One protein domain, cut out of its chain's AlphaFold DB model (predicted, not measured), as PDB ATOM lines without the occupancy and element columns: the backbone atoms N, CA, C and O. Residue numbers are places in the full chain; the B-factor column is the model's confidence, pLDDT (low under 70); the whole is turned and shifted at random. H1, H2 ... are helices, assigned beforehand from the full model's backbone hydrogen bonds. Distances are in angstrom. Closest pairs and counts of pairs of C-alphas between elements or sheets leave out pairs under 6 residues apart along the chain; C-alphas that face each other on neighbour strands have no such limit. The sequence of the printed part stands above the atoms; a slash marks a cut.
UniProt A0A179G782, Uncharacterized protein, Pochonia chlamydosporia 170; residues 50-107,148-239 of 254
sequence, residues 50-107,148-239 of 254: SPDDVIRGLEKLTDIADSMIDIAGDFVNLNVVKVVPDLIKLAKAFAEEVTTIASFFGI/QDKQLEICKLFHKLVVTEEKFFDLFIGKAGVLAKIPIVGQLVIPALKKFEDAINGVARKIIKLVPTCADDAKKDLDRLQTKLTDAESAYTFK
ATOM      1  N   SER A  50     107.256-227.122 288.495       75.06
ATOM      2  CA  SER A  50     106.568-228.395 288.713       75.06
ATOM      3  C   SER A  50     106.972-229.394 287.616       75.06
ATOM      4  O   SER A  50     107.219-228.973 286.481       75.06
ATOM      5  N   PRO A  51     107.014-230.713 287.893       72.38
ATOM      6  CA  PRO A  51     107.124-231.738 286.852       72.38
ATOM      7  C   PRO A  51     106.209-231.499 285.654       72.38
ATOM      8  O   PRO A  51     106.653-231.617 284.516       72.38
ATOM      9  N   ASP A  52     104.964-231.098 285.904       75.50
ATOM     10  CA  ASP A  52     103.988-230.871 284.840       75.50
ATOM     11  C   ASP A  52     104.300-229.612 284.014       75.50
ATOM     12  O   ASP A  52     103.944-229.537 282.839       75.50
ATOM     13  N   ASP A  53     105.015-228.633 284.575       77.81
ATOM     14  CA  ASP A  53     105.481-227.459 283.827       77.81
ATOM     15  C   ASP A  53     106.664-227.822 282.925       77.81
ATOM     16  O   ASP A  53     106.733-227.383 281.778       77.81
ATOM     17  N   VAL A  54     107.581-228.662 283.425       72.38
ATOM     18  CA  VAL A  54     108.709-229.178 282.633       72.38
ATOM     19  C   VAL A  54     108.199-230.031 281.474       72.38
ATOM     20  O   VAL A  54     108.647-229.846 280.344       72.38
ATOM     21  N   ILE A  55     107.243-230.923 281.740       79.12
ATOM     22  CA  ILE A  55     106.603-231.776 280.731       79.12
ATOM     23  C   ILE A  55     105.931-230.918 279.656       79.12
ATOM     24  O   ILE A  55     106.290-231.038 278.487       79.12
ATOM     25  N   ARG A  56     105.055-229.980 280.042       77.12
ATOM     26  CA  ARG A  56     104.375-229.083 279.089       77.12
ATOM     27  C   ARG A  56     105.355-228.247 278.269       77.12
ATOM     28  O   ARG A  56     105.138-228.037 277.078       77.12
ATOM     29  N   GLY A  57     106.441-227.781 278.888       73.12
ATOM     30  CA  GLY A  57     107.503-227.058 278.190       73.12
ATOM     31  C   GLY A  57     108.193-227.911 277.120       73.12
ATOM     32  O   GLY A  57     108.394-227.439 276.003       73.12
ATOM     33  N   LEU A  58     108.519-229.169 277.442       71.00
ATOM     34  CA  LEU A  58     109.141-230.119 276.511       71.00
ATOM     35  C   LEU A  58     108.192-230.573 275.390       71.00
ATOM     36  O   LEU A  58     108.630-230.752 274.253       71.00
ATOM     37  N   GLU A  59     106.903-230.736 275.683       77.25
ATOM     38  CA  GLU A  59     105.883-231.064 274.679       77.25
ATOM     39  C   GLU A  59     105.720-229.932 273.667       77.25
ATOM     40  O   GLU A  59     105.881-230.173 272.472       77.25
ATOM     41  N   LYS A  60     105.523-228.690 274.140       72.25
ATOM     42  CA  LYS A  60     105.437-227.513 273.261       72.25
ATOM     43  C   LYS A  60     106.671-227.420 272.363       72.25
ATOM     44  O   LYS A  60     106.526-227.306 271.151       72.25
ATOM     45  N   LEU A  61     107.869-227.554 272.942       66.50
ATOM     46  CA  LEU A  61     109.151-227.615 272.222       66.50
ATOM     47  C   LEU A  61     109.164-228.637 271.088       66.50
ATOM     48  O   LEU A  61     109.598-228.339 269.975       66.50
ATOM     49  N   THR A  62     108.680-229.840 271.378       74.62
ATOM     50  CA  THR A  62     108.634-230.922 270.399       74.62
ATOM     51  C   THR A  62     107.666-230.593 269.264       74.62
ATOM     52  O   THR A  62     108.025-230.772 268.104       74.62
ATOM     53  N   ASP A  63     106.486-230.046 269.569       75.69
ATOM     54  CA  ASP A  63     105.483-229.668 268.564       75.69
ATOM     55  C   ASP A  63     105.989-228.560 267.627       75.69
ATOM     56  O   ASP A  63     105.733-228.568 266.419       75.69
ATOM     57  N   ILE A  64     106.750-227.606 268.168       67.88
ATOM     58  CA  ILE A  64     107.403-226.550 267.388       67.88
ATOM     59  C   ILE A  64     108.437-227.159 266.443       67.88
ATOM     60  O   ILE A  64     108.460-226.826 265.257       67.88
ATOM     61  N   ALA A  65     109.285-228.051 266.956       68.75
ATOM     62  CA  ALA A  65     110.314-228.702 266.162       68.75
ATOM     63  C   ALA A  65     109.700-229.584 265.053       68.75
ATOM     64  O   ALA A  65     110.167-229.538 263.914       68.75
ATOM     65  N   ASP A  66     108.600-230.292 265.335       75.00
ATOM     66  CA  ASP A  66     107.834-231.048 264.334       75.00
ATOM     67  C   ASP A  66     107.241-230.111 263.256       75.00
ATOM     68  O   ASP A  66     107.405-230.350 262.058       75.00
ATOM     69  N   SER A  67     106.664-228.970 263.648       70.44
ATOM     70  CA  SER A  67     106.181-227.942 262.706       70.44
ATOM     71  C   SER A  67     107.303-227.387 261.814       70.44
ATOM     72  O   SER A  67     107.113-227.130 260.622       70.44
ATOM     73  N   MET A  68     108.515-227.237 262.356       65.50
ATOM     74  CA  MET A  68     109.686-226.805 261.586       65.50
ATOM     75  C   MET A  68     110.143-227.851 260.577       65.50
ATOM     76  O   MET A  68     110.553-227.476 259.477       65.50
ATOM     77  N   ILE A  69     110.063-229.137 260.924       69.69
ATOM     78  CA  ILE A  69     110.334-230.243 260.001       69.69
ATOM     79  C   ILE A  69     109.364-230.201 258.824       69.69
ATOM     80  O   ILE A  69     109.813-230.281 257.679       69.69
ATOM     81  N   ASP A  70     108.070-230.011 259.078       72.19
ATOM     82  CA  ASP A  70     107.056-229.941 258.022       72.19
ATOM     83  C   ASP A  70     107.317-228.759 257.077       72.19
ATOM     84  O   ASP A  70     107.372-228.922 255.855       72.19
ATOM     85  N   ILE A  71     107.610-227.575 257.629       64.81
ATOM     86  CA  ILE A  71     107.957-226.386 256.835       64.81
ATOM     87  C   ILE A  71     109.262-226.604 256.048       64.81
ATOM     88  O   ILE A  71     109.366-226.211 254.882       64.81
ATOM     89  N   ALA A  72     110.265-227.243 256.658       63.28
ATOM     90  CA  ALA A  72     111.514-227.594 255.987       63.28
ATOM     91  C   ALA A  72     111.297-228.606 254.848       63.28
ATOM     92  O   ALA A  72     111.953-228.513 253.803       63.28
ATOM     93  N   GLY A  73     110.358-229.536 255.023       67.75
ATOM     94  CA  GLY A  73     109.895-230.476 254.005       67.75
ATOM     95  C   GLY A  73     109.207-229.780 252.828       67.75
ATOM     96  O   GLY A  73     109.482-230.102 251.671       67.75
ATOM     97  N   ASP A  74     108.401-228.753 253.086       67.00
ATOM     98  CA  ASP A  74     107.727-227.985 252.032       67.00
ATOM     99  C   ASP A  74     108.703-227.185 251.154       67.00
ATOM    100  O   ASP A  74     108.469-226.981 249.954       67.00
ATOM    101  N   PHE A  75     109.859-226.788 251.697       61.22
ATOM    102  CA  PHE A  75     110.901-226.114 250.918       61.22
ATOM    103  C   PHE A  75     111.522-226.989 249.821       61.22
ATOM    104  O   PHE A  75     112.152-226.453 248.907       61.22
ATOM    105  N   VAL A  76     111.315-228.310 249.850       57.91
ATOM    106  CA  VAL A  76     111.838-229.245 248.840       57.91
ATOM    107  C   VAL A  76     111.279-228.981 247.440       57.91
ATOM    108  O   VAL A  76     111.966-229.258 246.459       57.91
ATOM    109  N   ASN A  77     110.091-228.379 247.335       58.78
ATOM    110  CA  ASN A  77     109.377-228.228 246.065       58.78
ATOM    111  C   ASN A  77     109.278-226.780 245.553       58.78
ATOM    112  O   ASN A  77     108.585-226.525 244.567       58.78
ATOM    113  N   LEU A  78     109.942-225.813 246.196       55.94
ATOM    114  CA  LEU A  78     109.711-224.391 245.925       55.94
ATOM    115  C   LEU A  78     110.898-223.660 245.289       55.94
ATOM    116  O   LEU A  78     112.069-223.876 245.592       55.94
ATOM    117  N   ASN A  79     110.551-222.705 244.420       61.41
ATOM    118  CA  ASN A  79     111.480-221.739 243.846       61.41
ATOM    119  C   ASN A  79     112.126-220.913 244.969       61.41
ATOM    120  O   ASN A  79     111.429-220.209 245.701       61.41
ATOM    121  N   VAL A  80     113.457-220.952 245.048       56.69
ATOM    122  CA  VAL A  80     114.301-220.360 246.105       56.69
ATOM    123  C   VAL A  80     113.908-218.920 246.480       56.69
ATOM    124  O   VAL A  80     113.929-218.550 247.649       56.69
ATOM    125  N   VAL A  81     113.459-218.114 245.514       56.97
ATOM    126  CA  VAL A  81     113.058-216.707 245.716       56.97
ATOM    127  C   VAL A  81     111.798-216.550 246.586       56.97
ATOM    128  O   VAL A  81     111.670-215.562 247.304       56.97
ATOM    129  N   LYS A  82     110.873-217.518 246.567       64.50
ATOM    130  CA  LYS A  82     109.644-217.486 247.387       64.50
ATOM    131  C   LYS A  82     109.856-218.014 248.808       64.50
ATOM    132  O   LYS A  82     109.031-217.762 249.676       64.50
ATOM    133  N   VAL A  83     110.957-218.730 249.027       60.62
ATOM    134  CA  VAL A  83     111.264-219.483 250.251       60.62
ATOM    135  C   VAL A  83     111.954-218.622 251.304       60.62
ATOM    136  O   VAL A  83     111.680-218.760 252.493       60.62
ATOM    137  N   VAL A  84     112.803-217.684 250.877       60.28
ATOM    138  CA  VAL A  84     113.588-216.831 251.785       60.28
ATOM    139  C   VAL A  84     112.736-216.110 252.843       60.28
ATOM    140  O   VAL A  84     113.114-216.158 254.013       60.28
ATOM    141  N   PRO A  85     111.589-215.478 252.516       66.12
ATOM    142  CA  PRO A  85     110.787-214.781 253.522       66.12
ATOM    143  C   PRO A  85     110.204-215.723 254.579       66.12
ATOM    144  O   PRO A  85     110.095-215.345 255.744       66.12
ATOM    145  N   ASP A  86     109.834-216.939 254.181       66.38
ATOM    146  CA  ASP A  86     109.285-217.940 255.090       66.38
ATOM    147  C   ASP A  86     110.386-218.554 255.961       66.38
ATOM    148  O   ASP A  86     110.177-218.716 257.159       66.38
ATOM    149  N   LEU A  87     111.588-218.765 255.413       57.88
ATOM    150  CA  LEU A  87     112.761-219.200 256.175       57.88
ATOM    151  C   LEU A  87     113.168-218.167 257.239       57.88
ATOM    152  O   LEU A  87     113.477-218.525 258.371       57.88
ATOM    153  N   ILE A  88     113.134-216.873 256.899       62.78
ATOM    154  CA  ILE A  88     113.436-215.792 257.850       62.78
ATOM    155  C   ILE A  88     112.386-215.742 258.965       62.78
ATOM    156  O   ILE A  88     112.741-215.587 260.133       62.78
ATOM    157  N   LYS A  89     111.097-215.881 258.629       68.00
ATOM    158  CA  LYS A  89     110.025-215.945 259.635       68.00
ATOM    159  C   LYS A  89     110.182-217.160 260.541       68.00
ATOM    160  O   LYS A  89     110.011-217.012 261.744       68.00
ATOM    161  N   LEU A  90     110.541-218.309 259.974       63.16
ATOM    162  CA  LEU A  90     110.790-219.543 260.712       63.16
ATOM    163  C   LEU A  90     111.943-219.370 261.701       63.16
ATOM    164  O   LEU A  90     111.769-219.593 262.892       63.16
ATOM    165  N   ALA A  91     113.091-218.884 261.221       57.72
ATOM    166  CA  ALA A  91     114.262-218.634 262.056       57.72
ATOM    167  C   ALA A  91     113.968-217.616 263.169       57.72
ATOM    168  O   ALA A  91     114.479-217.743 264.278       57.72
ATOM    169  N   LYS A  92     113.126-216.612 262.889       64.69
ATOM    170  CA  LYS A  92     112.696-215.635 263.890       64.69
ATOM    171  C   LYS A  92     111.760-216.249 264.934       64.69
ATOM    172  O   LYS A  92     112.003-216.035 266.116       64.69
ATOM    173  N   ALA A  93     110.740-216.996 264.509       65.38
ATOM    174  CA  ALA A  93     109.815-217.678 265.415       65.38
ATOM    175  C   ALA A  93     110.578-218.633 266.339       65.38
ATOM    176  O   ALA A  93     110.476-218.526 267.554       65.38
ATOM    177  N   PHE A  94     111.465-219.440 265.758       61.16
ATOM    178  CA  PHE A  94     112.378-220.301 266.498       61.16
ATOM    179  C   PHE A  94     113.221-219.525 267.508       61.16
ATOM    180  O   PHE A  94     113.240-219.859 268.685       61.16
ATOM    181  N   ALA A  95     113.893-218.452 267.082       59.84
ATOM    182  CA  ALA A  95     114.733-217.667 267.979       59.84
ATOM    183  C   ALA A  95     113.940-217.036 269.141       59.84
ATOM    184  O   ALA A  95     114.450-216.978 270.260       59.84
ATOM    185  N   GLU A  96     112.719-216.553 268.897       65.44
ATOM    186  CA  GLU A  96     111.832-215.993 269.929       65.44
ATOM    187  C   GLU A  96     111.381-217.061 270.930       65.44
ATOM    188  O   GLU A  96     111.375-216.831 272.142       65.44
ATOM    189  N   GLU A  97     111.077-218.250 270.438       63.22
ATOM    190  CA  GLU A  97     110.581-219.363 271.235       63.22
ATOM    191  C   GLU A  97     111.681-219.987 272.089       63.22
ATOM    192  O   GLU A  97     111.550-220.097 273.306       63.22
ATOM    193  N   VAL A  98     112.837-220.236 271.480       55.69
ATOM    194  CA  VAL A  98     114.067-220.656 272.155       55.69
ATOM    195  C   VAL A  98     114.464-219.655 273.239       55.69
ATOM    196  O   VAL A  98     114.844-220.054 274.336       55.69
ATOM    197  N   THR A  99     114.327-218.349 272.981       63.38
ATOM    198  CA  THR A  99     114.580-217.309 273.994       63.38
ATOM    199  C   THR A  99     113.553-217.365 275.129       63.38
ATOM    200  O   THR A  99     113.917-217.233 276.297       63.38
ATOM    201  N   THR A 100     112.279-217.587 274.805       65.12
ATOM    202  CA  THR A 100     111.190-217.723 275.786       65.12
ATOM    203  C   THR A 100     111.440-218.922 276.696       65.12
ATOM    204  O   THR A 100     111.392-218.804 277.917       65.12
ATOM    205  N   ILE A 101     111.829-220.052 276.125       56.75
ATOM    206  CA  ILE A 101     112.143-221.283 276.850       56.75
ATOM    207  C   ILE A 101     113.426-221.135 277.660       56.75
ATOM    208  O   ILE A 101     113.467-221.520 278.827       56.75
ATOM    209  N   ALA A 102     114.462-220.518 277.091       60.06
ATOM    210  CA  ALA A 102     115.667-220.179 277.832       60.06
ATOM    211  C   ALA A 102     115.308-219.339 279.066       60.06
ATOM    212  O   ALA A 102     115.779-219.623 280.165       60.06
ATOM    213  N   SER A 103     114.400-218.370 278.927       64.06
ATOM    214  CA  SER A 103     113.922-217.569 280.053       64.06
ATOM    215  C   SER A 103     113.077-218.366 281.059       64.06
ATOM    216  O   SER A 103     113.282-218.198 282.261       64.06
ATOM    217  N   PHE A 104     112.225-219.293 280.601       60.97
ATOM    218  CA  PHE A 104     111.438-220.206 281.447       60.97
ATOM    219  C   PHE A 104     112.345-221.072 282.316       60.97
ATOM    220  O   PHE A 104     112.216-221.148 283.537       60.97
ATOM    221  N   PHE A 105     113.366-221.644 281.692       58.03
ATOM    222  CA  PHE A 105     114.403-222.363 282.391       58.03
ATOM    223  C   PHE A 105     115.415-221.417 283.036       58.03
ATOM    224  O   PHE A 105     116.451-221.896 283.445       58.03
ATOM    225  N   GLY A 106     115.220-220.106 283.186       60.91
ATOM    226  CA  GLY A 106     116.188-219.216 283.851       60.91
ATOM    227  C   GLY A 106     117.620-219.278 283.286       60.91
ATOM    228  O   GLY A 106     118.589-219.004 283.993       60.91
ATOM    229  N   ILE A 107     117.764-219.684 282.026       57.81
ATOM    230  CA  ILE A 107     118.982-219.658 281.218       57.81
ATOM    231  C   ILE A 107     119.081-218.228 280.675       57.81
ATOM    232  O   ILE A 107     118.900-217.947 279.494       57.81
ATOM    233  N   GLN A 148     109.410-241.475 290.332       80.25
ATOM    234  CA  GLN A 148     110.188-242.209 289.327       80.25
ATOM    235  C   GLN A 148     109.494-242.216 287.953       80.25
ATOM    236  O   GLN A 148     110.157-242.057 286.930       80.25
ATOM    237  N   ASP A 149     108.162-242.299 287.936       84.38
ATOM    238  CA  ASP A 149     107.356-242.227 286.714       84.38
ATOM    239  C   ASP A 149     107.485-240.867 286.012       84.38
ATOM    240  O   ASP A 149     107.699-240.812 284.802       84.38
ATOM    241  N   LYS A 150     107.433-239.762 286.768       82.88
ATOM    242  CA  LYS A 150     107.593-238.401 286.231       82.88
ATOM    243  C   LYS A 150     109.013-238.137 285.749       82.88
ATOM    244  O   LYS A 150     109.200-237.482 284.728       82.88
ATOM    245  N   GLN A 151     110.012-238.672 286.447       81.56
ATOM    246  CA  GLN A 151     111.399-238.631 285.986       81.56
ATOM    247  C   GLN A 151     111.531-239.310 284.620       81.56
ATOM    248  O   GLN A 151     112.014-238.688 283.679       81.56
ATOM    249  N   LEU A 152     111.031-240.542 284.479       85.50
ATOM    250  CA  LEU A 152     111.062-241.283 283.213       85.50
ATOM    251  C   LEU A 152     110.310-240.560 282.087       85.50
ATOM    252  O   LEU A 152     110.783-240.541 280.950       85.50
ATOM    253  N   GLU A 153     109.169-239.945 282.397       86.38
ATOM    254  CA  GLU A 153     108.387-239.146 281.449       86.38
ATOM    255  C   GLU A 153     109.184-237.939 280.928       86.38
ATOM    256  O   GLU A 153     109.312-237.770 279.713       86.38
ATOM    257  N   ILE A 154     109.807-237.165 281.823       82.44
ATOM    258  CA  ILE A 154     110.673-236.031 281.459       82.44
ATOM    259  C   ILE A 154     111.837-236.500 280.578       82.44
ATOM    260  O   ILE A 154     112.118-235.883 279.551       82.44
ATOM    261  N   CYS A 155     112.492-237.607 280.935       84.50
ATOM    262  CA  CYS A 155     113.615-238.135 280.159       84.50
ATOM    263  C   CYS A 155     113.179-238.585 278.756       84.50
ATOM    264  O   CYS A 155     113.863-238.305 277.774       84.50
ATOM    265  N   LYS A 156     112.012-239.232 278.639       87.44
ATOM    266  CA  LYS A 156     111.449-239.655 277.351       87.44
ATOM    267  C   LYS A 156     111.099-238.461 276.462       87.44
ATOM    268  O   LYS A 156     111.363-238.505 275.261       87.44
ATOM    269  N   LEU A 157     110.513-237.412 277.035       83.12
ATOM    270  CA  LEU A 157     110.176-236.189 276.305       83.12
ATOM    271  C   LEU A 157     111.425-235.431 275.866       83.12
ATOM    272  O   LEU A 157     111.497-235.006 274.718       83.12
ATOM    273  N   PHE A 158     112.434-235.329 276.732       80.94
ATOM    274  CA  PHE A 158     113.711-234.720 276.371       80.94
ATOM    275  C   PHE A 158     114.400-235.482 275.232       80.94
ATOM    276  O   PHE A 158     114.816-234.874 274.251       80.94
ATOM    277  N   HIS A 159     114.446-236.812 275.308       85.19
ATOM    278  CA  HIS A 159     114.977-237.637 274.225       85.19
ATOM    279  C   HIS A 159     114.209-237.421 272.912       85.19
ATOM    280  O   HIS A 159     114.813-237.260 271.852       85.19
ATOM    281  N   LYS A 160     112.868-237.385 272.971       85.19
ATOM    282  CA  LYS A 160     112.021-237.127 271.797       85.19
ATOM    283  C   LYS A 160     112.333-235.764 271.180       85.19
ATOM    284  O   LYS A 160     112.508-235.699 269.967       85.19
ATOM    285  N   LEU A 161     112.447-234.726 272.008       79.50
ATOM    286  CA  LEU A 161     112.825-233.386 271.573       79.50
ATOM    287  C   LEU A 161     114.155-233.414 270.817       79.50
ATOM    288  O   LEU A 161     114.204-232.982 269.670       79.50
ATOM    289  N   VAL A 162     115.201-233.996 271.412       81.06
ATOM    290  CA  VAL A 162     116.526-234.057 270.781       81.06
ATOM    291  C   VAL A 162     116.477-234.807 269.447       81.06
ATOM    292  O   VAL A 162     117.016-234.331 268.452       81.06
ATOM    293  N   VAL A 163     115.787-235.948 269.378       83.62
ATOM    294  CA  VAL A 163     115.642-236.710 268.125       83.62
ATOM    295  C   VAL A 163     114.883-235.918 267.054       83.62
ATOM    296  O   VAL A 163     115.212-236.018 265.869       83.62
ATOM    297  N   THR A 164     113.867-235.141 267.430       80.94
ATOM    298  CA  THR A 164     113.162-234.254 266.494       80.94
ATOM    299  C   THR A 164     114.084-233.128 266.017       80.94
ATOM    300  O   THR A 164     114.180-232.887 264.812       80.94
ATOM    301  N   GLU A 165     114.835-232.493 266.912       75.25
ATOM    302  CA  GLU A 165     115.794-231.445 266.550       75.25
ATOM    303  C   GLU A 165     116.901-231.975 265.622       75.25
ATOM    304  O   GLU A 165     117.236-231.329 264.630       75.25
ATOM    305  N   GLU A 166     117.410-233.190 265.844       82.75
ATOM    306  CA  GLU A 166     118.359-233.830 264.926       82.75
ATOM    307  C   GLU A 166     117.791-234.014 263.517       82.75
ATOM    308  O   GLU A 166     118.476-233.714 262.538       82.75
ATOM    309  N   LYS A 167     116.537-234.472 263.389       80.56
ATOM    310  CA  LYS A 167     115.873-234.610 262.080       80.56
ATOM    311  C   LYS A 167     115.733-233.265 261.385       80.56
ATOM    312  O   LYS A 167     115.926-233.181 260.170       80.56
ATOM    313  N   PHE A 168     115.408-232.222 262.145       79.44
ATOM    314  CA  PHE A 168     115.387-230.864 261.627       79.44
ATOM    315  C   PHE A 168     116.767-230.467 261.084       79.44
ATOM    316  O   PHE A 168     116.848-230.027 259.937       79.44
ATOM    317  N   PHE A 169     117.855-230.691 261.832       79.00
ATOM    318  CA  PHE A 169     119.206-230.393 261.343       79.00
ATOM    319  C   PHE A 169     119.614-231.242 260.150       79.00
ATOM    320  O   PHE A 169     120.214-230.700 259.230       79.00
ATOM    321  N   ASP A 170     119.255-232.521 260.097       82.00
ATOM    322  CA  ASP A 170     119.552-233.377 258.947       82.00
ATOM    323  C   ASP A 170     118.870-232.876 257.672       82.00
ATOM    324  O   ASP A 170     119.500-232.782 256.611       82.00
ATOM    325  N   LEU A 171     117.601-232.475 257.774       79.25
ATOM    326  CA  LEU A 171     116.908-231.810 256.675       79.25
ATOM    327  C   LEU A 171     117.603-230.496 256.326       79.25
ATOM    328  O   LEU A 171     117.907-230.247 255.159       79.25
ATOM    329  N   PHE A 172     117.902-229.675 257.327       73.19
ATOM    330  CA  PHE A 172     118.490-228.357 257.146       73.19
ATOM    331  C   PHE A 172     119.891-228.407 256.508       73.19
ATOM    332  O   PHE A 172     120.165-227.647 255.576       73.19
ATOM    333  N   ILE A 173     120.751-229.338 256.926       80.12
ATOM    334  CA  ILE A 173     122.063-229.646 256.332       80.12
ATOM    335  C   ILE A 173     121.880-230.172 254.910       80.12
ATOM    336  O   ILE A 173     122.521-229.680 253.980       80.12
ATOM    337  N   GLY A 174     120.956-231.114 254.703       80.62
ATOM    338  CA  GLY A 174     120.640-231.647 253.377       80.62
ATOM    339  C   GLY A 174     120.200-230.569 252.379       80.62
ATOM    340  O   GLY A 174     120.359-230.737 251.167       80.62
ATOM    341  N   LYS A 175     119.683-229.430 252.863       75.81
ATOM    342  CA  LYS A 175     119.317-228.263 252.043       75.81
ATOM    343  C   LYS A 175     120.378-227.172 251.973       75.81
ATOM    344  O   LYS A 175     120.226-226.267 251.146       75.81
ATOM    345  N   ALA A 176     121.478-227.277 252.715       71.62
ATOM    346  CA  ALA A 176     122.566-226.305 252.665       71.62
ATOM    347  C   ALA A 176     123.098-226.119 251.234       71.62
ATOM    348  O   ALA A 176     123.372-225.000 250.830       71.62
ATOM    349  N   GLY A 177     123.126-227.157 250.389       70.62
ATOM    350  CA  GLY A 177     123.551-227.021 248.986       70.62
ATOM    351  C   GLY A 177     122.669-226.101 248.121       70.62
ATOM    352  O   GLY A 177     123.163-225.459 247.186       70.62
ATOM    353  N   VAL A 178     121.369-226.011 248.424       70.94
ATOM    354  CA  VAL A 178     120.425-225.099 247.753       70.94
ATOM    355  C   VAL A 178     120.484-223.718 248.400       70.94
ATOM    356  O   VAL A 178     120.559-222.711 247.696       70.94
ATOM    357  N   LEU A 179     120.504-223.676 249.731       67.56
ATOM    358  CA  LEU A 179     120.475-222.443 250.515       67.56
ATOM    359  C   LEU A 179     121.799-221.667 250.472       67.56
ATOM    360  O   LEU A 179     121.773-220.443 250.415       67.56
ATOM    361  N   ALA A 180     122.942-222.345 250.365       65.38
ATOM    362  CA  ALA A 180     124.263-221.736 250.192       65.38
ATOM    363  C   ALA A 180     124.441-221.047 248.829       65.38
ATOM    364  O   ALA A 180     125.441-220.374 248.596       65.38
ATOM    365  N   LYS A 181     123.486-221.198 247.896       66.88
ATOM    366  CA  LYS A 181     123.432-220.368 246.680       66.88
ATOM    367  C   LYS A 181     122.922-218.956 246.968       66.88
ATOM    368  O   LYS A 181     123.067-218.081 246.119       66.88
ATOM    369  N   ILE A 182     122.322-218.735 248.136       67.81
ATOM    370  CA  ILE A 182     121.854-217.433 248.594       67.81
ATOM    371  C   ILE A 182     122.907-216.894 249.566       67.81
ATOM    372  O   ILE A 182     123.015-217.415 250.676       67.81
ATOM    373  N   PRO A 183     123.654-215.837 249.203       58.94
ATOM    374  CA  PRO A 183     124.754-215.343 250.027       58.94
ATOM    375  C   PRO A 183     124.295-215.046 251.461       58.94
ATOM    376  O   PRO A 183     124.874-215.511 252.427       58.94
ATOM    377  N   ILE A 184     123.167-214.356 251.613       65.31
ATOM    378  CA  ILE A 184     122.712-213.814 252.899       65.31
ATOM    379  C   ILE A 184     122.344-214.910 253.924       65.31
ATOM    380  O   ILE A 184     122.374-214.654 255.126       65.31
ATOM    381  N   VAL A 185     122.022-216.135 253.489       64.69
ATOM    382  CA  VAL A 185     121.485-217.170 254.391       64.69
ATOM    383  C   VAL A 185     122.500-217.589 255.451       64.69
ATOM    384  O   VAL A 185     122.147-217.617 256.627       64.69
ATOM    385  N   GLY A 186     123.766-217.827 255.087       64.81
ATOM    386  CA  GLY A 186     124.790-218.229 256.062       64.81
ATOM    387  C   GLY A 186     124.992-217.191 257.175       64.81
ATOM    388  O   GLY A 186     125.075-217.543 258.349       64.81
ATOM    389  N   GLN A 187     124.960-215.900 256.829       66.06
ATOM    390  CA  GLN A 187     125.133-214.803 257.792       66.06
ATOM    391  C   GLN A 187     123.980-214.682 258.797       66.06
ATOM    392  O   GLN A 187     124.185-214.196 259.907       66.06
ATOM    393  N   LEU A 188     122.773-215.107 258.416       65.12
ATOM    394  CA  LEU A 188     121.594-215.081 259.286       65.12
ATOM    395  C   LEU A 188     121.469-216.356 260.124       65.12
ATOM    396  O   LEU A 188     121.063-216.296 261.282       65.12
ATOM    397  N   VAL A 189     121.812-217.497 259.534       66.81
ATOM    398  CA  VAL A 189     121.601-218.822 260.121       66.81
ATOM    399  C   VAL A 189     122.626-219.126 261.209       66.81
ATOM    400  O   VAL A 189     122.231-219.516 262.301       66.81
ATOM    401  N   ILE A 190     123.918-218.886 260.964       70.50
ATOM    402  CA  ILE A 190     124.989-219.197 261.928       70.50
ATOM    403  C   ILE A 190     124.732-218.590 263.325       70.50
ATOM    404  O   ILE A 190     124.749-219.332 264.304       70.50
ATOM    405  N   PRO A 191     124.444-217.281 263.487       67.62
ATOM    406  CA  PRO A 191     124.180-216.729 264.817       67.62
ATOM    407  C   PRO A 191     122.883-217.253 265.454       67.62
ATOM    408  O   PRO A 191     122.765-217.217 266.678       67.62
ATOM    409  N   ALA A 192     121.911-217.718 264.662       67.50
ATOM    410  CA  ALA A 192     120.703-218.353 265.184       67.50
ATOM    411  C   ALA A 192     120.996-219.769 265.708       67.50
ATOM    412  O   ALA A 192     120.552-220.097 266.806       67.50
ATOM    413  N   LEU A 193     121.802-220.553 264.980       71.69
ATOM    414  CA  LEU A 193     122.256-221.885 265.401       71.69
ATOM    415  C   LEU A 193     122.998-221.828 266.743       71.69
ATOM    416  O   LEU A 193     122.661-222.580 267.650       71.69
ATOM    417  N   LYS A 194     123.903-220.858 266.923       72.75
ATOM    418  CA  LYS A 194     124.636-220.671 268.192       72.75
ATOM    419  C   LYS A 194     123.736-220.365 269.379       72.75
ATOM    420  O   LYS A 194     123.895-220.929 270.454       72.75
ATOM    421  N   LYS A 195     122.763-219.469 269.193       67.94
ATOM    422  CA  LYS A 195     121.802-219.140 270.259       67.94
ATOM    423  C   LYS A 195     120.964-220.342 270.663       67.94
ATOM    424  O   LYS A 195     120.595-220.479 271.826       67.94
ATOM    425  N   PHE A 196     120.634-221.172 269.689       70.69
ATOM    426  CA  PHE A 196     119.892-222.388 269.928       70.69
ATOM    427  C   PHE A 196     120.727-223.436 270.665       70.69
ATOM    428  O   PHE A 196     120.251-223.990 271.655       70.69
ATOM    429  N   GLU A 197     121.990-223.612 270.277       73.06
ATOM    430  CA  GLU A 197     122.948-224.438 271.014       73.06
ATOM    431  C   GLU A 197     123.031-224.018 272.491       73.06
ATOM    432  O   GLU A 197     122.880-224.846 273.391       73.06
ATOM    433  N   ASP A 198     123.195-222.719 272.762       69.38
ATOM    434  CA  ASP A 198     123.257-222.175 274.122       69.38
ATOM    435  C   ASP A 198     121.999-222.491 274.944       69.38
ATOM    436  O   ASP A 198     122.087-222.822 276.136       69.38
ATOM    437  N   ALA A 199     120.826-222.401 274.314       69.12
ATOM    438  CA  ALA A 199     119.550-222.660 274.958       69.12
ATOM    439  C   ALA A 199     119.383-224.139 275.311       69.12
ATOM    440  O   ALA A 199     119.138-224.446 276.480       69.12
ATOM    441  N   ILE A 200     119.592-225.059 274.365       71.06
ATOM    442  CA  ILE A 200     119.495-226.500 274.641       71.06
ATOM    443  C   ILE A 200     120.530-226.923 275.674       71.06
ATOM    444  O   ILE A 200     120.202-227.642 276.617       71.06
ATOM    445  N   ASN A 201     121.759-226.408 275.567       72.81
ATOM    446  CA  ASN A 201     122.797-226.640 276.564       72.81
ATOM    447  C   ASN A 201     122.336-226.212 277.963       72.81
ATOM    448  O   ASN A 201     122.626-226.876 278.960       72.81
ATOM    449  N   GLY A 202     121.609-225.102 278.070       72.81
ATOM    450  CA  GLY A 202     121.007-224.677 279.326       72.81
ATOM    451  C   GLY A 202     119.876-225.592 279.801       72.81
ATOM    452  O   GLY A 202     119.845-225.923 280.991       72.81
ATOM    453  N   VAL A 203     118.984-226.014 278.899       70.94
ATOM    454  CA  VAL A 203     117.839-226.887 279.209       70.94
ATOM    455  C   VAL A 203     118.340-228.235 279.705       70.94
ATOM    456  O   VAL A 203     118.000-228.653 280.810       70.94
ATOM    457  N   ALA A 204     119.244-228.866 278.965       73.25
ATOM    458  CA  ALA A 204     119.826-230.150 279.321       73.25
ATOM    459  C   ALA A 204     120.581-230.099 280.651       73.25
ATOM    460  O   ALA A 204     120.379-230.958 281.505       73.25
ATOM    461  N   ARG A 205     121.386-229.053 280.908       76.06
ATOM    462  CA  ARG A 205     122.044-228.873 282.219       76.06
ATOM    463  C   ARG A 205     121.044-228.796 283.368       76.06
ATOM    464  O   ARG A 205     121.371-229.204 284.482       76.06
ATOM    465  N   LYS A 206     119.852-228.251 283.131       73.50
ATOM    466  CA  LYS A 206     118.788-228.198 284.136       73.50
ATOM    467  C   LYS A 206     118.074-229.526 284.286       73.50
ATOM    468  O   LYS A 206     117.886-229.947 285.419       73.50
ATOM    469  N   ILE A 207     117.778-230.215 283.191       72.50
ATOM    470  CA  ILE A 207     117.193-231.559 283.227       72.50
ATOM    471  C   ILE A 207     118.131-232.535 283.941       72.50
ATOM    472  O   ILE A 207     117.689-233.212 284.855       72.50
ATOM    473  N   ILE A 208     119.437-232.517 283.654       76.38
ATOM    474  CA  ILE A 208     120.450-233.336 284.348       76.38
ATOM    475  C   ILE A 208     120.454-233.073 285.864       76.38
ATOM    476  O   ILE A 208     120.652-233.994 286.653       76.38
ATOM    477  N   LYS A 209     120.244-231.818 286.284       76.50
ATOM    478  CA  LYS A 209     120.158-231.454 287.709       76.50
ATOM    479  C   LYS A 209     118.835-231.866 288.353       76.50
ATOM    480  O   LYS A 209     118.823-232.132 289.549       76.50
ATOM    481  N   LEU A 210     117.738-231.849 287.599       75.94
ATOM    482  CA  LEU A 210     116.398-232.185 288.086       75.94
ATOM    483  C   LEU A 210     116.160-233.698 288.113       75.94
ATOM    484  O   LEU A 210     115.487-234.194 289.010       75.94
ATOM    485  N   VAL A 211     116.721-234.416 287.142       80.88
ATOM    486  CA  VAL A 211     116.472-235.833 286.894       80.88
ATOM    487  C   VAL A 211     117.811-236.560 286.700       80.88
ATOM    488  O   VAL A 211     118.217-236.861 285.574       80.88
ATOM    489  N   PRO A 212     118.549-236.840 287.792       76.19
ATOM    490  CA  PRO A 212     119.877-237.447 287.712       76.19
ATOM    491  C   PRO A 212     119.854-238.860 287.111       76.19
ATOM    492  O   PRO A 212     120.856-239.309 286.562       76.19
ATOM    493  N   THR A 213     118.707-239.542 287.163       80.44
ATOM    494  CA  THR A 213     118.503-240.884 286.600       80.44
ATOM    495  C   THR A 213     118.666-240.944 285.082       80.44
ATOM    496  O   THR A 213     119.049-241.994 284.576       80.44
ATOM    497  N   CYS A 214     118.460-239.839 284.356       77.12
ATOM    498  CA  CYS A 214     118.741-239.760 282.919       77.12
ATOM    499  C   CYS A 214     119.907-238.851 282.558       77.12
ATOM    500  O   CYS A 214     120.053-238.473 281.397       77.12
ATOM    501  N   ALA A 215     120.772-238.525 283.517       78.12
ATOM    502  CA  ALA A 215     121.909-237.652 283.265       78.12
ATOM    503  C   ALA A 215     122.820-238.169 282.142       78.12
ATOM    504  O   ALA A 215     123.306-237.375 281.340       78.12
ATOM    505  N   ASP A 216     123.058-239.478 282.080       84.69
ATOM    506  CA  ASP A 216     123.983-240.058 281.104       84.69
ATOM    507  C   ASP A 216     123.391-240.109 279.695       84.69
ATOM    508  O   ASP A 216     124.079-239.774 278.732       84.69
ATOM    509  N   ASP A 217     122.113-240.460 279.562       82.31
ATOM    510  CA  ASP A 217     121.447-240.478 278.259       82.31
ATOM    511  C   ASP A 217     121.170-239.057 277.756       82.31
ATOM    512  O   ASP A 217     121.450-238.759 276.597       82.31
ATOM    513  N   ALA A 218     120.778-238.134 278.642       76.94
ATOM    514  CA  ALA A 218     120.616-236.724 278.295       76.94
ATOM    515  C   ALA A 218     121.929-236.080 277.820       76.94
ATOM    516  O   ALA A 218     121.910-235.249 276.914       76.94
ATOM    517  N   LYS A 219     123.079-236.466 278.397       82.56
ATOM    518  CA  LYS A 219     124.398-236.036 277.901       82.56
ATOM    519  C   LYS A 219     124.687-236.588 276.510       82.56
ATOM    520  O   LYS A 219     125.090-235.820 275.650       82.56
ATOM    521  N   LYS A 220     124.455-237.884 276.274       86.44
ATOM    522  CA  LYS A 220     124.674-238.491 274.948       86.44
ATOM    523  C   LYS A 220     123.813-237.839 273.874       86.44
ATOM    524  O   LYS A 220     124.299-237.583 272.778       86.44
ATOM    525  N   ASP A 221     122.546-237.587 274.180       81.19
ATOM    526  CA  ASP A 221     121.626-236.916 273.265       81.19
ATOM    527  C   ASP A 221     122.098-235.490 272.966       81.19
ATOM    528  O   ASP A 221     122.173-235.089 271.807       81.19
ATOM    529  N   LEU A 222     122.526-234.753 273.992       80.00
ATOM    530  CA  LEU A 222     123.090-233.422 273.814       80.00
ATOM    531  C   LEU A 222     124.380-233.426 272.978       80.00
ATOM    532  O   LEU A 222     124.515-232.593 272.087       80.00
ATOM    533  N   ASP A 223     125.293-234.372 273.204       84.25
ATOM    534  CA  ASP A 223     126.529-234.501 272.422       84.25
ATOM    535  C   ASP A 223     126.228-234.792 270.939       84.25
ATOM    536  O   ASP A 223     126.856-234.229 270.030       84.25
ATOM    537  N   ARG A 224     125.227-235.641 270.662       83.75
ATOM    538  CA  ARG A 224     124.775-235.909 269.287       83.75
ATOM    539  C   ARG A 224     124.199-234.657 268.634       83.75
ATOM    540  O   ARG A 224     124.539-234.347 267.493       83.75
ATOM    541  N   LEU A 225     123.377-233.911 269.362       80.56
ATOM    542  CA  LEU A 225     122.772-232.688 268.860       80.56
ATOM    543  C   LEU A 225     123.806-231.585 268.608       80.56
ATOM    544  O   LEU A 225     123.754-230.923 267.573       80.56
ATOM    545  N   GLN A 226     124.790-231.425 269.496       82.81
ATOM    546  CA  GLN A 226     125.927-230.519 269.291       82.81
ATOM    547  C   GLN A 226     126.729-230.886 268.041       82.81
ATOM    548  O   GLN A 226     127.149-230.006 267.285       82.81
ATOM    549  N   THR A 227     126.904-232.185 267.783       87.25
ATOM    550  CA  THR A 227     127.541-232.662 266.550       87.25
ATOM    551  C   THR A 227     126.738-232.216 265.324       87.25
ATOM    552  O   THR A 227     127.299-231.614 264.412       87.25
ATOM    553  N   LYS A 228     125.408-232.397 265.329       84.75
ATOM    554  CA  LYS A 228     124.531-231.938 264.236       84.75
ATOM    555  C   LYS A 228     124.536-230.423 264.055       84.75
ATOM    556  O   LYS A 228     124.521-229.943 262.924       84.75
ATOM    557  N   LEU A 229     124.583-229.667 265.146       81.75
ATOM    558  CA  LEU A 229     124.705-228.212 265.099       81.75
ATOM    559  C   LEU A 229     126.027-227.781 264.467       81.75
ATOM    560  O   LEU A 229     126.026-226.929 263.583       81.75
ATOM    561  N   THR A 230     127.130-228.424 264.843       84.25
ATOM    562  CA  THR A 230     128.457-228.181 264.259       84.25
ATOM    563  C   THR A 230     128.484-228.516 262.765       84.25
ATOM    564  O   THR A 230     129.025-227.750 261.959       84.25
ATOM    565  N   ASP A 231     127.857-229.624 262.369       85.69
ATOM    566  CA  ASP A 231     127.713-230.014 260.963       85.69
ATOM    567  C   ASP A 231     126.881-228.985 260.188       85.69
ATOM    568  O   ASP A 231     127.252-228.586 259.080       85.69
ATOM    569  N   ALA A 232     125.790-228.492 260.786       80.69
ATOM    570  CA  ALA A 232     124.977-227.422 260.220       80.69
ATOM    571  C   ALA A 232     125.794-226.137 260.062       80.69
ATOM    572  O   ALA A 232     125.886-225.614 258.951       80.69
ATOM    573  N   GLU A 233     126.457-225.650 261.109       81.81
ATOM    574  CA  GLU A 233     127.329-224.475 261.014       81.81
ATOM    575  C   GLU A 233     128.358-224.621 259.890       81.81
ATOM    576  O   GLU A 233     128.522-223.708 259.075       81.81
ATOM    577  N   SER A 234     128.998-225.784 259.788       83.75
ATOM    578  CA  SER A 234     129.990-226.081 258.754       83.75
ATOM    579  C   SER A 234     129.385-226.031 257.349       83.75
ATOM    580  O   SER A 234     129.949-225.395 256.452       83.75
ATOM    581  N   ALA A 235     128.200-226.617 257.167       81.69
ATOM    582  CA  ALA A 235     127.480-226.632 255.896       81.69
ATOM    583  C   ALA A 235     127.089-225.222 255.412       81.69
ATOM    584  O   ALA A 235     127.031-224.982 254.204       81.69
ATOM    585  N   TYR A 236     126.864-224.280 256.333       72.62
ATOM    586  CA  TYR A 236     126.529-222.884 256.022       72.62
ATOM    587  C   TYR A 236     127.730-221.927 256.053       72.62
ATOM    588  O   TYR A 236     127.624-220.800 255.564       72.62
ATOM    589  N   THR A 237     128.876-222.368 256.574       72.88
ATOM    590  CA  THR A 237     130.142-221.618 256.547       72.88
ATOM    591  C   THR A 237     130.873-221.808 255.209       72.88
ATOM    592  O   THR A 237     131.492-220.875 254.691       72.88
ATOM    593  N   PHE A 238     130.748-222.984 254.581       57.78
ATOM    594  CA  PHE A 238     131.359-223.291 253.283       57.78
ATOM    595  C   PHE A 238     130.562-222.707 252.099       57.78
ATOM    596  O   PHE A 238     129.830-223.421 251.419       57.78
ATOM    597  N   LYS A 239     130.715-221.400 251.835       50.28
ATOM    598  CA  LYS A 239     130.633-220.774 250.485       50.28
ATOM    599  C   LYS A 239     130.930-219.269 250.480       50.28
ATOM    600  O   LYS A 239     130.340-218.499 249.729       50.28
TER     601      LYS A 239
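This is residues 50 to 107 and 148 to 239 of the 254 residues of an uncharacterized protein of Pochonia chlamydosporia 170 (UniProt A0A179G782). Five long helices stand side by side along one axis and make a rod-shaped bundle, running up and down, each against the one before it in the chain. Seen down the rod they form a ring in the order H1, H2, H4, H5, H3, thinly closed between H1 and H2. The printed part has 150 residues with five named helices, H1 to H5 along the chain, and no named strand; the class is all helix. The whole is compact, with a radius of gyration of the C-alphas of 15.7 A, and spans 50 by 24 by 24 A.

H1, residues 51 to 77, and H2, residues 80 to 104, form a helical hairpin, opposite ways at a shallow tilt of 9 degrees. They only just touch, with 3 pairs of C-alphas within 8 A, the closest being Phe 75 and Val 83 at 6.7 A. H1 touches H3, residues 148 to 179, the same way at a shallow tilt of 21 degrees; the closest C-alphas are those of Thr 62 and Leu 161, 5.0 A apart. H2 touches H4, residues 183 to 210, with residues 91 to 102 alone, the same way at a shallow tilt of 26 degrees, closest at the C-alphas of Ala 102 and Ala 199, 5.4 A. H3 touches H5, residues 212 to 237, the same way at a shallow tilt of 9 degrees, closest at the C-alphas of Ile 173 and Ala 232, 5.3 A. H4 and H5 form a helical hairpin and touch, opposite ways at a shallow tilt of 7 degrees, with the C-alphas of Ile 208 and Ala 215 closest at 4.7 A. H3 and H4 are close but not clearly touching, as are H2 and H3. H1 is apart from H4 and H5, and H2 is apart from H5. O i to N i+4 pairs are within hydrogen-bond range in 21 of 23 cases in H1, 18 of 21 in H2, 26 of 28 in H3, 21 of 24 in H4 and 20 of 22 in H5.

H1 begins at C-alpha 51 (107.124, -231.738, 286.852) and is 41.0 A long; H2 is 35.5 A. H3 is 44.8 A long, with a kink of 29 degrees near residue 173. H4 is 42.4 A long. H5 is 36.4 A long, with a kink of 31 degrees near residue 219, and ends at C-alpha 237 (130.142, -221.618, 256.547).

The two C-alphas farthest apart are those of Val 81 and Gln 148, 50.6 A. Residues 108 to 147 are not printed, and C-alphas 107 and 148 are 25.5 A apart across this cut, in the link from H2 to H3. The links H1 to H2, H3 to H4 and H4 to H5 are tight. The mean pLDDT of the printed part is 72.3; 60 residues are under 70, among them residues 71 to 107 and 179 to 189.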